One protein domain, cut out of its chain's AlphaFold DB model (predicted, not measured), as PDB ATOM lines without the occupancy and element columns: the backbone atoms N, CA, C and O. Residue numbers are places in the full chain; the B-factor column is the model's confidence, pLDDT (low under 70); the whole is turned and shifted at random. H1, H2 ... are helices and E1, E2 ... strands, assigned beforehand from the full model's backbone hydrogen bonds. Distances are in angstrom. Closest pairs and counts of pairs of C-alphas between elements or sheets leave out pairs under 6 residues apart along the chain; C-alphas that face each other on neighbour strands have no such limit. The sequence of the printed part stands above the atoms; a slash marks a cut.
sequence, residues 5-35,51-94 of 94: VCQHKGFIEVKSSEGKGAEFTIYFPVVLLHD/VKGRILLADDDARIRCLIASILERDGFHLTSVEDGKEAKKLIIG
ATOM      1  N   VAL A   5     168.784 147.756 193.358       87.56
ATOM      2  CA  VAL A   5     167.823 148.856 193.526       87.56
ATOM      3  C   VAL A   5     168.485 150.227 193.306       87.56
ATOM      4  O   VAL A   5     167.975 151.038 192.536       87.56
ATOM      5  N   CYS A   6     169.665 150.464 193.890       84.94
ATOM      6  CA  CYS A   6     170.409 151.717 193.718       84.94
ATOM      7  C   CYS A   6     170.941 151.896 192.288       84.94
ATOM      8  O   CYS A   6     170.927 153.010 191.766       84.94
ATOM      9  N   GLN A   7     171.382 150.813 191.633       86.31
ATOM     10  CA  GLN A   7     171.821 150.849 190.229       86.31
ATOM     11  C   GLN A   7     170.691 151.302 189.293       86.31
ATOM     12  O   GLN A   7     170.930 152.014 188.321       86.31
ATOM     13  N   HIS A   8     169.447 150.967 189.637       87.12
ATOM     14  CA  HIS A   8     168.245 151.404 188.927       87.12
ATOM     15  C   HIS A   8     167.680 152.746 189.425       87.12
ATOM     16  O   HIS A   8     166.537 153.080 189.114       87.12
ATOM     17  N   LYS A   9     168.468 153.541 190.166       89.06
ATOM     18  CA  LYS A   9     168.055 154.833 190.750       89.06
ATOM     19  C   LYS A   9     166.827 154.731 191.671       89.06
ATOM     20  O   LYS A   9     166.116 155.715 191.857       89.06
ATOM     21  N   GLY A  10     166.564 153.545 192.213       91.12
ATOM     22  CA  GLY A  10     165.519 153.296 193.196       91.12
ATOM     23  C   GLY A  10     166.043 153.330 194.631       91.12
ATOM     24  O   GLY A  10     167.244 153.496 194.871       91.12
ATOM     25  N   PHE A  11     165.146 153.104 195.589       94.44
ATOM     26  CA  PHE A  11     165.493 152.881 196.995       94.44
ATOM     27  C   PHE A  11     164.604 151.801 197.629       94.44
ATOM     28  O   PHE A  11     163.558 151.448 197.083       94.44
ATOM     29  N   ILE A  12     165.042 151.252 198.764       94.12
ATOM     30  CA  ILE A  12     164.332 150.205 199.509       94.12
ATOM     31  C   ILE A  12     164.110 150.643 200.959       94.12
ATOM     32  O   ILE A  12     165.038 151.122 201.611       94.12
ATOM     33  N   GLU A  13     162.887 150.479 201.453       95.94
ATOM     34  CA  GLU A  13     162.515 150.624 202.863       95.94
ATOM     35  C   GLU A  13     162.260 149.234 203.456       95.94
ATOM     36  O   GLU A  13     161.690 148.367 202.793       95.94
ATOM     37  N   VAL A  14     162.682 149.017 204.704       96.00
ATOM     38  CA  VAL A  14     162.465 147.754 205.418       96.00
ATOM     39  C   VAL A  14     161.789 148.035 206.751       96.00
ATOM     40  O   VAL A  14     162.286 148.833 207.545       96.00
ATOM     41  N   LYS A  15     160.681 147.342 207.015       96.75
ATOM     42  CA  LYS A  15     159.984 147.340 208.305       96.75
ATOM     43  C   LYS A  15     159.983 145.922 208.841       96.75
ATOM     44  O   LYS A  15     159.456 145.020 208.205       96.75
ATOM     45  N   SER A  16     160.590 145.703 209.999       96.50
ATOM     46  CA  SER A  16     160.675 144.371 210.599       96.50
ATOM     47  C   SER A  16     160.457 144.440 212.100       96.50
ATOM     48  O   SER A  16     160.736 145.451 212.748       96.50
ATOM     49  N   SER A  17     159.926 143.363 212.657       95.31
ATOM     50  CA  SER A  17     159.814 143.165 214.096       95.31
ATOM     51  C   SER A  17     160.000 141.688 214.406       95.31
ATOM     52  O   SER A  17     159.492 140.822 213.691       95.31
ATOM     53  N   GLU A  18     160.731 141.396 215.478       95.94
ATOM     54  CA  GLU A  18     161.024 140.022 215.874       95.94
ATOM     55  C   GLU A  18     159.731 139.210 216.046       95.94
ATOM     56  O   GLU A  18     158.740 139.687 216.602       95.94
ATOM     57  N   GLY A  19     159.716 137.999 215.484       96.12
ATOM     58  CA  GLY A  19     158.552 137.110 215.513       96.12
ATOM     59  C   GLY A  19     157.360 137.535 214.640       96.12
ATOM     60  O   GLY A  19     156.390 136.786 214.569       96.12
ATOM     61  N   LYS A  20     157.409 138.691 213.958       95.94
ATOM     62  CA  LYS A  20     156.320 139.196 213.090       95.94
ATOM     63  C   LYS A  20     156.664 139.203 211.598       95.94
ATOM     64  O   LYS A  20     155.806 139.511 210.778       95.94
ATOM     65  N   GLY A  21     157.902 138.851 211.254       95.25
ATOM     66  CA  GLY A  21     158.407 138.893 209.883       95.25
ATOM     67  C   GLY A  21     158.909 140.279 209.476       95.25
ATOM     68  O   GLY A  21     159.118 141.159 210.315       95.25
ATOM     69  N   ALA A  22     159.137 140.448 208.174       96.44
ATOM     70  CA  ALA A  22     159.675 141.666 207.585       96.44
ATOM     71  C   ALA A  22     158.915 142.037 206.306       96.44
ATOM     72  O   ALA A  22     158.606 141.175 205.484       96.44
ATOM     73  N   GLU A  23     158.665 143.329 206.138       97.31
ATOM     74  CA  GLU A  23     158.120 143.953 204.939       97.31
ATOM     75  C   GLU A  23     159.225 144.757 204.246       97.31
ATOM     76  O   GLU A  23     159.961 145.513 204.888       97.31
ATOM     77  N   PHE A  24     159.325 144.592 202.929       96.62
ATOM     78  CA  PHE A  24     160.263 145.311 202.078       96.62
ATOM     79  C   PHE A  24     159.472 146.102 201.041       96.62
ATOM     80  O   PHE A  24     158.763 145.514 200.223       96.62
ATOM     81  N   THR A  25     159.641 147.420 201.033       96.12
ATOM     82  CA  THR A  25     158.998 148.305 200.060       96.12
ATOM     83  C   THR A  25     160.054 148.854 199.118       96.12
ATOM     84  O   THR A  25     161.001 149.514 199.545       96.12
ATOM     85  N   ILE A  26     159.910 148.562 197.826       94.50
ATOM     86  CA  ILE A  26     160.877 148.942 196.794       94.50
ATOM     87  C   ILE A  26     160.270 150.043 195.931       94.50
ATOM     88  O   ILE A  26     159.183 149.885 195.379       94.50
ATOM     89  N   TYR A  27     161.004 151.140 195.781       93.38
ATOM     90  CA  TYR A  27     160.593 152.306 195.014       93.38
ATOM     91  C   TYR A  27     161.484 152.464 193.790       93.38
ATOM     92  O   TYR A  27     162.712 152.482 193.906       93.38
ATOM     93  N   PHE A  28     160.867 152.641 192.624       93.19
ATOM     94  CA  PHE A  28     161.556 152.976 191.382       93.19
ATOM     95  C   PHE A  28     161.029 154.299 190.818       93.19
ATOM     96  O   PHE A  28     159.841 154.593 190.978       93.19
ATOM     97  N   PRO A  29     161.879 155.099 190.147       88.69
ATOM     98  CA  PRO A  29     161.422 156.282 189.433       88.69
ATOM     99  C   PRO A  29     160.356 155.918 188.398       88.69
ATOM    100  O   PRO A  29     160.533 154.982 187.615       88.69
ATOM    101  N   VAL A  30     159.266 156.682 188.366       85.62
ATOM    102  CA  VAL A  30     158.262 156.569 187.304       85.62
ATOM    103  C   VAL A  30     158.875 157.100 186.012       85.62
ATOM    104  O   VAL A  30     159.394 158.214 185.982       85.62
ATOM    105  N   VAL A  31     158.818 156.307 184.945       77.50
ATOM    106  CA  VAL A  31     159.245 156.733 183.609       77.50
ATOM    107  C   VAL A  31     157.998 157.094 182.811       77.50
ATOM    108  O   VAL A  31     157.100 156.265 182.657       77.50
ATOM    109  N   LEU A  32     157.926 158.326 182.307       74.38
ATOM    110  CA  LEU A  32     156.872 158.728 181.379       74.38
ATOM    111  C   LEU A  32     157.164 158.098 180.012       74.38
ATOM    112  O   LEU A  32     158.300 158.111 179.547       74.38
ATOM    113  N   LEU A  33     156.141 157.549 179.349       63.41
ATOM    114  CA  LEU A  33     156.300 156.796 178.091       63.41
ATOM    115  C   LEU A  33     157.026 157.591 176.984       63.41
ATOM    116  O   LEU A  33     157.684 157.005 176.128       63.41
ATOM    117  N   HIS A  34     156.941 158.922 177.026       58.09
ATOM    118  CA  HIS A  34     157.647 159.822 176.115       58.09
ATOM    119  C   HIS A  34     159.185 159.705 176.224       58.09
ATOM    120  O   HIS A  34     159.887 159.844 175.222       58.09
ATOM    121  N   ASP A  35     159.715 159.345 177.396       56.31
ATOM    122  CA  ASP A  35     161.155 159.168 177.626       56.31
ATOM    123  C   ASP A  35     161.677 157.811 177.119       56.31
ATOM    124  O   ASP A  35     162.872 157.658 176.853       56.31
ATOM    125  N   VAL A  51     180.795 144.547 158.626       62.88
ATOM    126  CA  VAL A  51     181.475 143.890 159.749       62.88
ATOM    127  C   VAL A  51     182.163 144.975 160.577       62.88
ATOM    128  O   VAL A  51     183.085 145.634 160.099       62.88
ATOM    129  N   LYS A  52     181.730 145.159 161.830       75.00
ATOM    130  CA  LYS A  52     182.204 146.251 162.700       75.00
ATOM    131  C   LYS A  52     183.645 146.074 163.194       75.00
ATOM    132  O   LYS A  52     184.221 147.005 163.748       75.00
ATOM    133  N   GLY A  53     184.225 144.887 163.014       82.56
ATOM    134  CA  GLY A  53     185.599 144.561 163.391       82.56
ATOM    135  C   GLY A  53     185.728 143.183 164.039       82.56
ATOM    136  O   GLY A  53     184.752 142.437 164.158       82.56
ATOM    137  N   ARG A  54     186.952 142.847 164.458       90.94
ATOM    138  CA  ARG A  54     187.274 141.603 165.174       90.94
ATOM    139  C   ARG A  54     187.449 141.879 166.666       90.94
ATOM    140  O   ARG A  54     188.140 142.827 167.030       90.94
ATOM    141  N   ILE A  55     186.861 141.038 167.510       93.50
ATOM    142  CA  ILE A  55     186.973 141.097 168.972       93.50
ATOM    143  C   ILE A  55     187.551 139.773 169.476       93.50
ATOM    144  O   ILE A  55     187.039 138.702 169.147       93.50
ATOM    145  N   LEU A  56     188.598 139.853 170.300       95.44
ATOM    146  CA  LEU A  56     189.069 138.736 171.116       95.44
ATOM    147  C   LEU A  56     188.457 138.866 172.513       95.44
ATOM    148  O   LEU A  56     188.690 139.860 173.199       95.44
ATOM    149  N   LEU A  57     187.678 137.870 172.918       95.31
ATOM    150  CA  LEU A  57     187.013 137.814 174.214       95.31
ATOM    151  C   LEU A  57     187.674 136.742 175.083       95.31
ATOM    152  O   LEU A  57     187.669 135.572 174.711       95.31
ATOM    153  N   ALA A  58     188.203 137.135 176.239       95.56
ATOM    154  CA  ALA A  58     188.749 136.222 177.240       95.56
ATOM    155  C   ALA A  58     187.944 136.348 178.537       95.56
ATOM    156  O   ALA A  58     187.871 137.438 179.100       95.56
ATOM    157  N   ASP A  59     187.332 135.252 178.976       95.38
ATOM    158  CA  ASP A  59     186.509 135.183 180.189       95.38
ATOM    159  C   ASP A  59     186.518 133.733 180.690       95.38
ATOM    160  O   ASP A  59     186.416 132.821 179.868       95.38
ATOM    161  N   ASP A  60     186.665 133.507 181.993       95.44
ATOM    162  CA  ASP A  60     186.794 132.177 182.597       95.44
ATOM    163  C   ASP A  60     185.439 131.480 182.818       95.44
ATOM    164  O   ASP A  60     185.367 130.247 182.778       95.44
ATOM    165  N   ASP A  61     184.332 132.223 182.937       97.06
ATOM    166  CA  ASP A  61     182.988 131.647 183.030       97.06
ATOM    167  C   ASP A  61     182.397 131.424 181.629       97.06
ATOM    168  O   ASP A  61     182.031 132.344 180.891       97.06
ATOM    169  N   ALA A  62     182.223 130.152 181.267       94.75
ATOM    170  CA  ALA A  62     181.676 129.759 179.970       94.75
ATOM    171  C   ALA A  62     180.283 130.343 179.678       94.75
ATOM    172  O   ALA A  62     179.977 130.648 178.525       94.75
ATOM    173  N   ARG A  63     179.427 130.523 180.691       95.00
ATOM    174  CA  ARG A  63     178.071 131.065 180.499       95.00
ATOM    175  C   ARG A  63     178.123 132.553 180.179       95.00
ATOM    176  O   ARG A  63     177.408 132.997 179.282       95.00
ATOM    177  N   ILE A  64     178.977 133.304 180.875       94.44
ATOM    178  CA  ILE A  64     179.177 134.738 180.630       94.44
ATOM    179  C   ILE A  64     179.818 134.942 179.256       94.44
ATOM    180  O   ILE A  64     179.300 135.715 178.447       94.44
ATOM    181  N   ARG A  65     180.865 134.172 178.944       96.44
ATOM    182  CA  ARG A  65     181.532 134.190 177.638       96.44
ATOM    183  C   ARG A  65     180.559 133.948 176.481       96.44
ATOM    184  O   ARG A  65     180.554 134.719 175.522       96.44
ATOM    185  N   CYS A  66     179.698 132.932 176.584       94.88
ATOM    186  CA  CYS A  66     178.678 132.634 175.572       94.88
ATOM    187  C   CYS A  66     177.638 133.755 175.433       94.88
ATOM    188  O   CYS A  66     177.273 134.120 174.314       94.88
ATOM    189  N   LEU A  67     177.174 134.324 176.551       95.50
ATOM    190  CA  LEU A  67     176.221 135.433 176.531       95.50
ATOM    191  C   LEU A  67     176.805 136.646 175.796       95.50
ATOM    192  O   LEU A  67     176.181 137.155 174.865       95.50
ATOM    193  N   ILE A  68     178.009 137.081 176.172       94.62
ATOM    194  CA  ILE A  68     178.674 138.242 175.567       94.62
ATOM    195  C   ILE A  68     178.954 137.993 174.080       94.62
ATOM    196  O   ILE A  68     178.676 138.870 173.259       94.62
ATOM    197  N   ALA A  69     179.434 136.795 173.723       94.31
ATOM    198  CA  ALA A  69     179.684 136.429 172.332       94.31
ATOM    199  C   ALA A  69     178.415 136.566 171.472       94.31
ATOM    200  O   ALA A  69     178.436 137.247 170.448       94.31
ATOM    201  N   SER A  70     177.286 136.031 171.949       93.00
ATOM    202  CA  SER A  70     176.012 136.083 171.220       93.00
ATOM    203  C   SER A  70     175.501 137.511 170.978       93.00
ATOM    204  O   SER A  70     174.918 137.800 169.932       93.00
ATOM    205  N   ILE A  71     175.730 138.425 171.929       91.38
ATOM    206  CA  ILE A  71     175.315 139.828 171.818       91.38
ATOM    207  C   ILE A  71     176.150 140.539 170.751       91.38
ATOM    208  O   ILE A  71     175.597 141.202 169.878       91.38
ATOM    209  N   LEU A  72     177.471 140.382 170.810       90.44
ATOM    210  CA  LEU A  72     178.407 141.073 169.925       90.44
ATOM    211  C   LEU A  72     178.377 140.522 168.489       90.44
ATOM    212  O   LEU A  72     178.435 141.304 167.542       90.44
ATOM    213  N   GLU A  73     178.222 139.208 168.301       89.12
ATOM    214  CA  GLU A  73     178.011 138.614 166.971       89.12
ATOM    215  C   GLU A  73     176.727 139.138 166.329       89.12
ATOM    216  O   GLU A  73     176.742 139.591 165.183       89.12
ATOM    217  N   ARG A  74     175.623 139.166 167.089       85.38
ATOM    218  CA  ARG A  74     174.351 139.753 166.640       85.38
ATOM    219  C   ARG A  74     174.495 141.232 166.274       85.38
ATOM    220  O   ARG A  74     173.797 141.712 165.383       85.38
ATOM    221  N   ASP A  75     175.389 141.949 166.946       84.06
ATOM    222  CA  ASP A  75     175.652 143.365 166.697       84.06
ATOM    223  C   ASP A  75     176.640 143.609 165.534       84.06
ATOM    224  O   ASP A  75     176.894 144.775 165.206       84.06
ATOM    225  N   GLY A  76     177.136 142.550 164.877       84.94
ATOM    226  CA  GLY A  76     177.906 142.603 163.626       84.94
ATOM    227  C   GLY A  76     179.424 142.455 163.770       84.94
ATOM    228  O   GLY A  76     180.157 142.833 162.853       84.94
ATOM    229  N   PHE A  77     179.918 141.949 164.903       89.31
ATOM    230  CA  PHE A  77     181.347 141.702 165.127       89.31
ATOM    231  C   PHE A  77     181.750 140.258 164.802       89.31
ATOM    232  O   PHE A  77     180.959 139.328 164.931       89.31
ATOM    233  N   HIS A  78     183.017 140.060 164.433       88.81
ATOM    234  CA  HIS A  78     183.634 138.734 164.377       88.81
ATOM    235  C   HIS A  78     184.359 138.436 165.681       88.81
ATOM    236  O   HIS A  78     185.261 139.173 166.078       88.81
ATOM    237  N   LEU A  79     183.977 137.345 166.333       92.12
ATOM    238  CA  LEU A  79     184.498 136.976 167.637       92.12
ATOM    239  C   LEU A  79     185.488 135.822 167.561       92.12
ATOM    240  O   LEU A  79     185.342 134.867 166.805       92.12
ATOM    241  N   THR A  80     186.506 135.912 168.401       95.06
ATOM    242  CA  THR A  80     187.309 134.774 168.831       95.06
ATOM    243  C   THR A  80     187.221 134.749 170.345       95.06
ATOM    244  O   THR A  80     187.520 135.754 170.988       95.06
ATOM    245  N   SER A  81     186.741 133.652 170.920       95.50
ATOM    246  CA  SER A  81     186.571 133.517 172.364       95.50
ATOM    247  C   SER A  81     187.559 132.503 172.924       95.50
ATOM    248  O   SER A  81     187.818 131.463 172.322       95.50
ATOM    249  N   VAL A  82     188.132 132.825 174.076       96.81
ATOM    250  CA  VAL A  82     189.080 131.984 174.808       96.81
ATOM    251  C   VAL A  82     188.727 131.990 176.290       96.81
ATOM    252  O   VAL A  82     188.067 132.904 176.781       96.81
ATOM    253  N   GLU A  83     189.134 130.946 177.002       95.69
ATOM    254  CA  GLU A  83     188.842 130.800 178.432       95.69
ATOM    255  C   GLU A  83     189.766 131.627 179.329       95.69
ATOM    256  O   GLU A  83     189.416 131.916 180.468       95.69
ATOM    257  N   ASP A  84     190.939 132.032 178.834       92.94
ATOM    258  CA  ASP A  84     191.896 132.779 179.638       92.94
ATOM    259  C   ASP A  84     192.824 133.689 178.815       92.94
ATOM    260  O   ASP A  84     192.861 133.697 177.580       92.94
ATOM    261  N   GLY A  85     193.617 134.481 179.539       90.56
ATOM    262  CA  GLY A  85     194.594 135.386 178.944       90.56
ATOM    263  C   GLY A  85     195.827 134.697 178.343       90.56
ATOM    264  O   GLY A  85     196.532 135.322 177.550       90.56
ATOM    265  N   LYS A  86     196.138 133.446 178.706       93.06
ATOM    266  CA  LYS A  86     197.274 132.711 178.125       93.06
ATOM    267  C   LYS A  86     196.945 132.300 176.696       93.06
ATOM    268  O   LYS A  86     197.754 132.557 175.805       93.06
ATOM    269  N   GLU A  87     195.757 131.751 176.473       91.56
ATOM    270  CA  GLU A  87     195.247 131.443 175.137       91.56
ATOM    271  C   GLU A  87     195.050 132.722 174.314       91.56
ATOM    272  O   GLU A  87     195.447 132.771 173.151       91.56
ATOM    273  N   ALA A  88     194.567 133.807 174.933       92.00
ATOM    274  CA  ALA A  88     194.443 135.103 174.261       92.00
ATOM    275  C   ALA A  88     195.785 135.615 173.707       92.00
ATOM    276  O   ALA A  88     195.865 136.068 172.564       92.00
ATOM    277  N   LYS A  89     196.865 135.524 174.496       92.06
ATOM    278  CA  LYS A  89     198.200 135.977 174.071       92.06
ATOM    279  C   LYS A  89     198.725 135.213 172.861       92.06
ATOM    280  O   LYS A  89     199.322 135.841 171.991       92.06
ATOM    281  N   LYS A  90     198.491 133.898 172.780       92.06
ATOM    282  CA  LYS A  90     198.905 133.084 171.622       92.06
ATOM    283  C   LYS A  90     198.283 133.584 170.316       92.06
ATOM    284  O   LYS A  90     198.892 133.438 169.266       92.06
ATOM    285  N   LEU A  91     197.093 134.181 170.390       86.88
ATOM    286  CA  LEU A  91     196.352 134.690 169.237       86.88
ATOM    287  C   LEU A  91     196.726 136.127 168.842       86.88
ATOM    288  O   LEU A  91     196.448 136.525 167.715       86.88
ATOM    289  N   ILE A  92     197.319 136.911 169.753       83.94
ATOM    290  CA  ILE A  92     197.709 138.312 169.496       83.94
ATOM    291  C   ILE A  92     199.188 138.437 169.096       83.94
ATOM    292  O   ILE A  92     199.537 139.335 168.339       83.94
ATOM    293  N   ILE A  93     200.060 137.576 169.625       73.94
ATOM    294  CA  ILE A  93     201.528 137.681 169.483       73.94
ATOM    295  C   ILE A  93     202.056 136.686 168.419       73.94
ATOM    296  O   ILE A  93     203.235 136.345 168.414       73.94
ATOM    297  N   GLY A  94     201.177 136.186 167.545       54.53
ATOM    298  CA  GLY A  94     201.508 135.272 166.441       54.53
ATOM    299  C   GLY A  94     201.778 135.995 165.132       54.53
ATOM    300  O   GLY A  94     201.006 136.928 164.819       54.53
TER     301      GLY A  94
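AT A GLANCE: This is residues 5 to 35 and 51 to 94 of the 94 residues of the protein "Response regulatory domain-containing protein" of Gammaproteobacteria bacterium (UniProt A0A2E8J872). Two lobes stand at the two ends of a flat outline: a twisted hairpin of strands E1 and E2, and a small pair of parallel strands, E3 and E4, with helix H1 on one side and helix H2 on the other. The printed part has 75 residues in the order E1 E2 E3 H1 E4 H2, with an antiparallel sheet E1, E2 and a parallel sheet E3, E4. The class is mixed, helices and strands; the whole is extended, with a radius of gyration of the C-alphas of 21.8 A and spans of 64 by 40 by 16 A.

HOW THE PARTS SIT: E1, residues 11 to 17, and E2, residues 21 to 27, form a hairpin, antiparallel at 165 degrees, with N 13 and O 25 2.9 A apart. E3, residues 54 to 58, H1, residues 62 to 74, and E4, residues 78 to 82, form a strand-helix-strand unit, two parallel neighbour strands with a helix between, its crossover right-handed. E3 and E4 stand at 19 degrees, with N 55 and O 78 2.8 A apart. The closest C-alphas of H1 and E4 are those of Glu 73 and Leu 79, 6.7 A. H2, residues 85 to 92, comes closest to E3 at the C-alphas of Ala 58 and Gly 85, 6.1 A. H1 and H2 are apart, and so are E2 and E3. In H1 every O i to N i+4 pair is within hydrogen-bond range, in H2 3 of 4.

IN THESE COORDINATES: E1 begins at C-alpha 11 (165.493, 152.881, 196.995) and is 20.5 A long; E2 is 20.1 A, E3 13.3 A, H1 18.2 A, E4 13.6 A. H2, 10.4 A, ends at C-alpha 92 (197.709, 138.312, 169.496).

THE WHOLE: The C-alphas farthest apart, of Gly 19 and Gly 94, are 65.2 A apart. Residues 36 to 50 are not printed, and C-alphas 35 and 51 are 31.1 A apart across the cut. Of the links printed whole, none is long. Residues 33 to 35, 51 and 94 have pLDDT under 70.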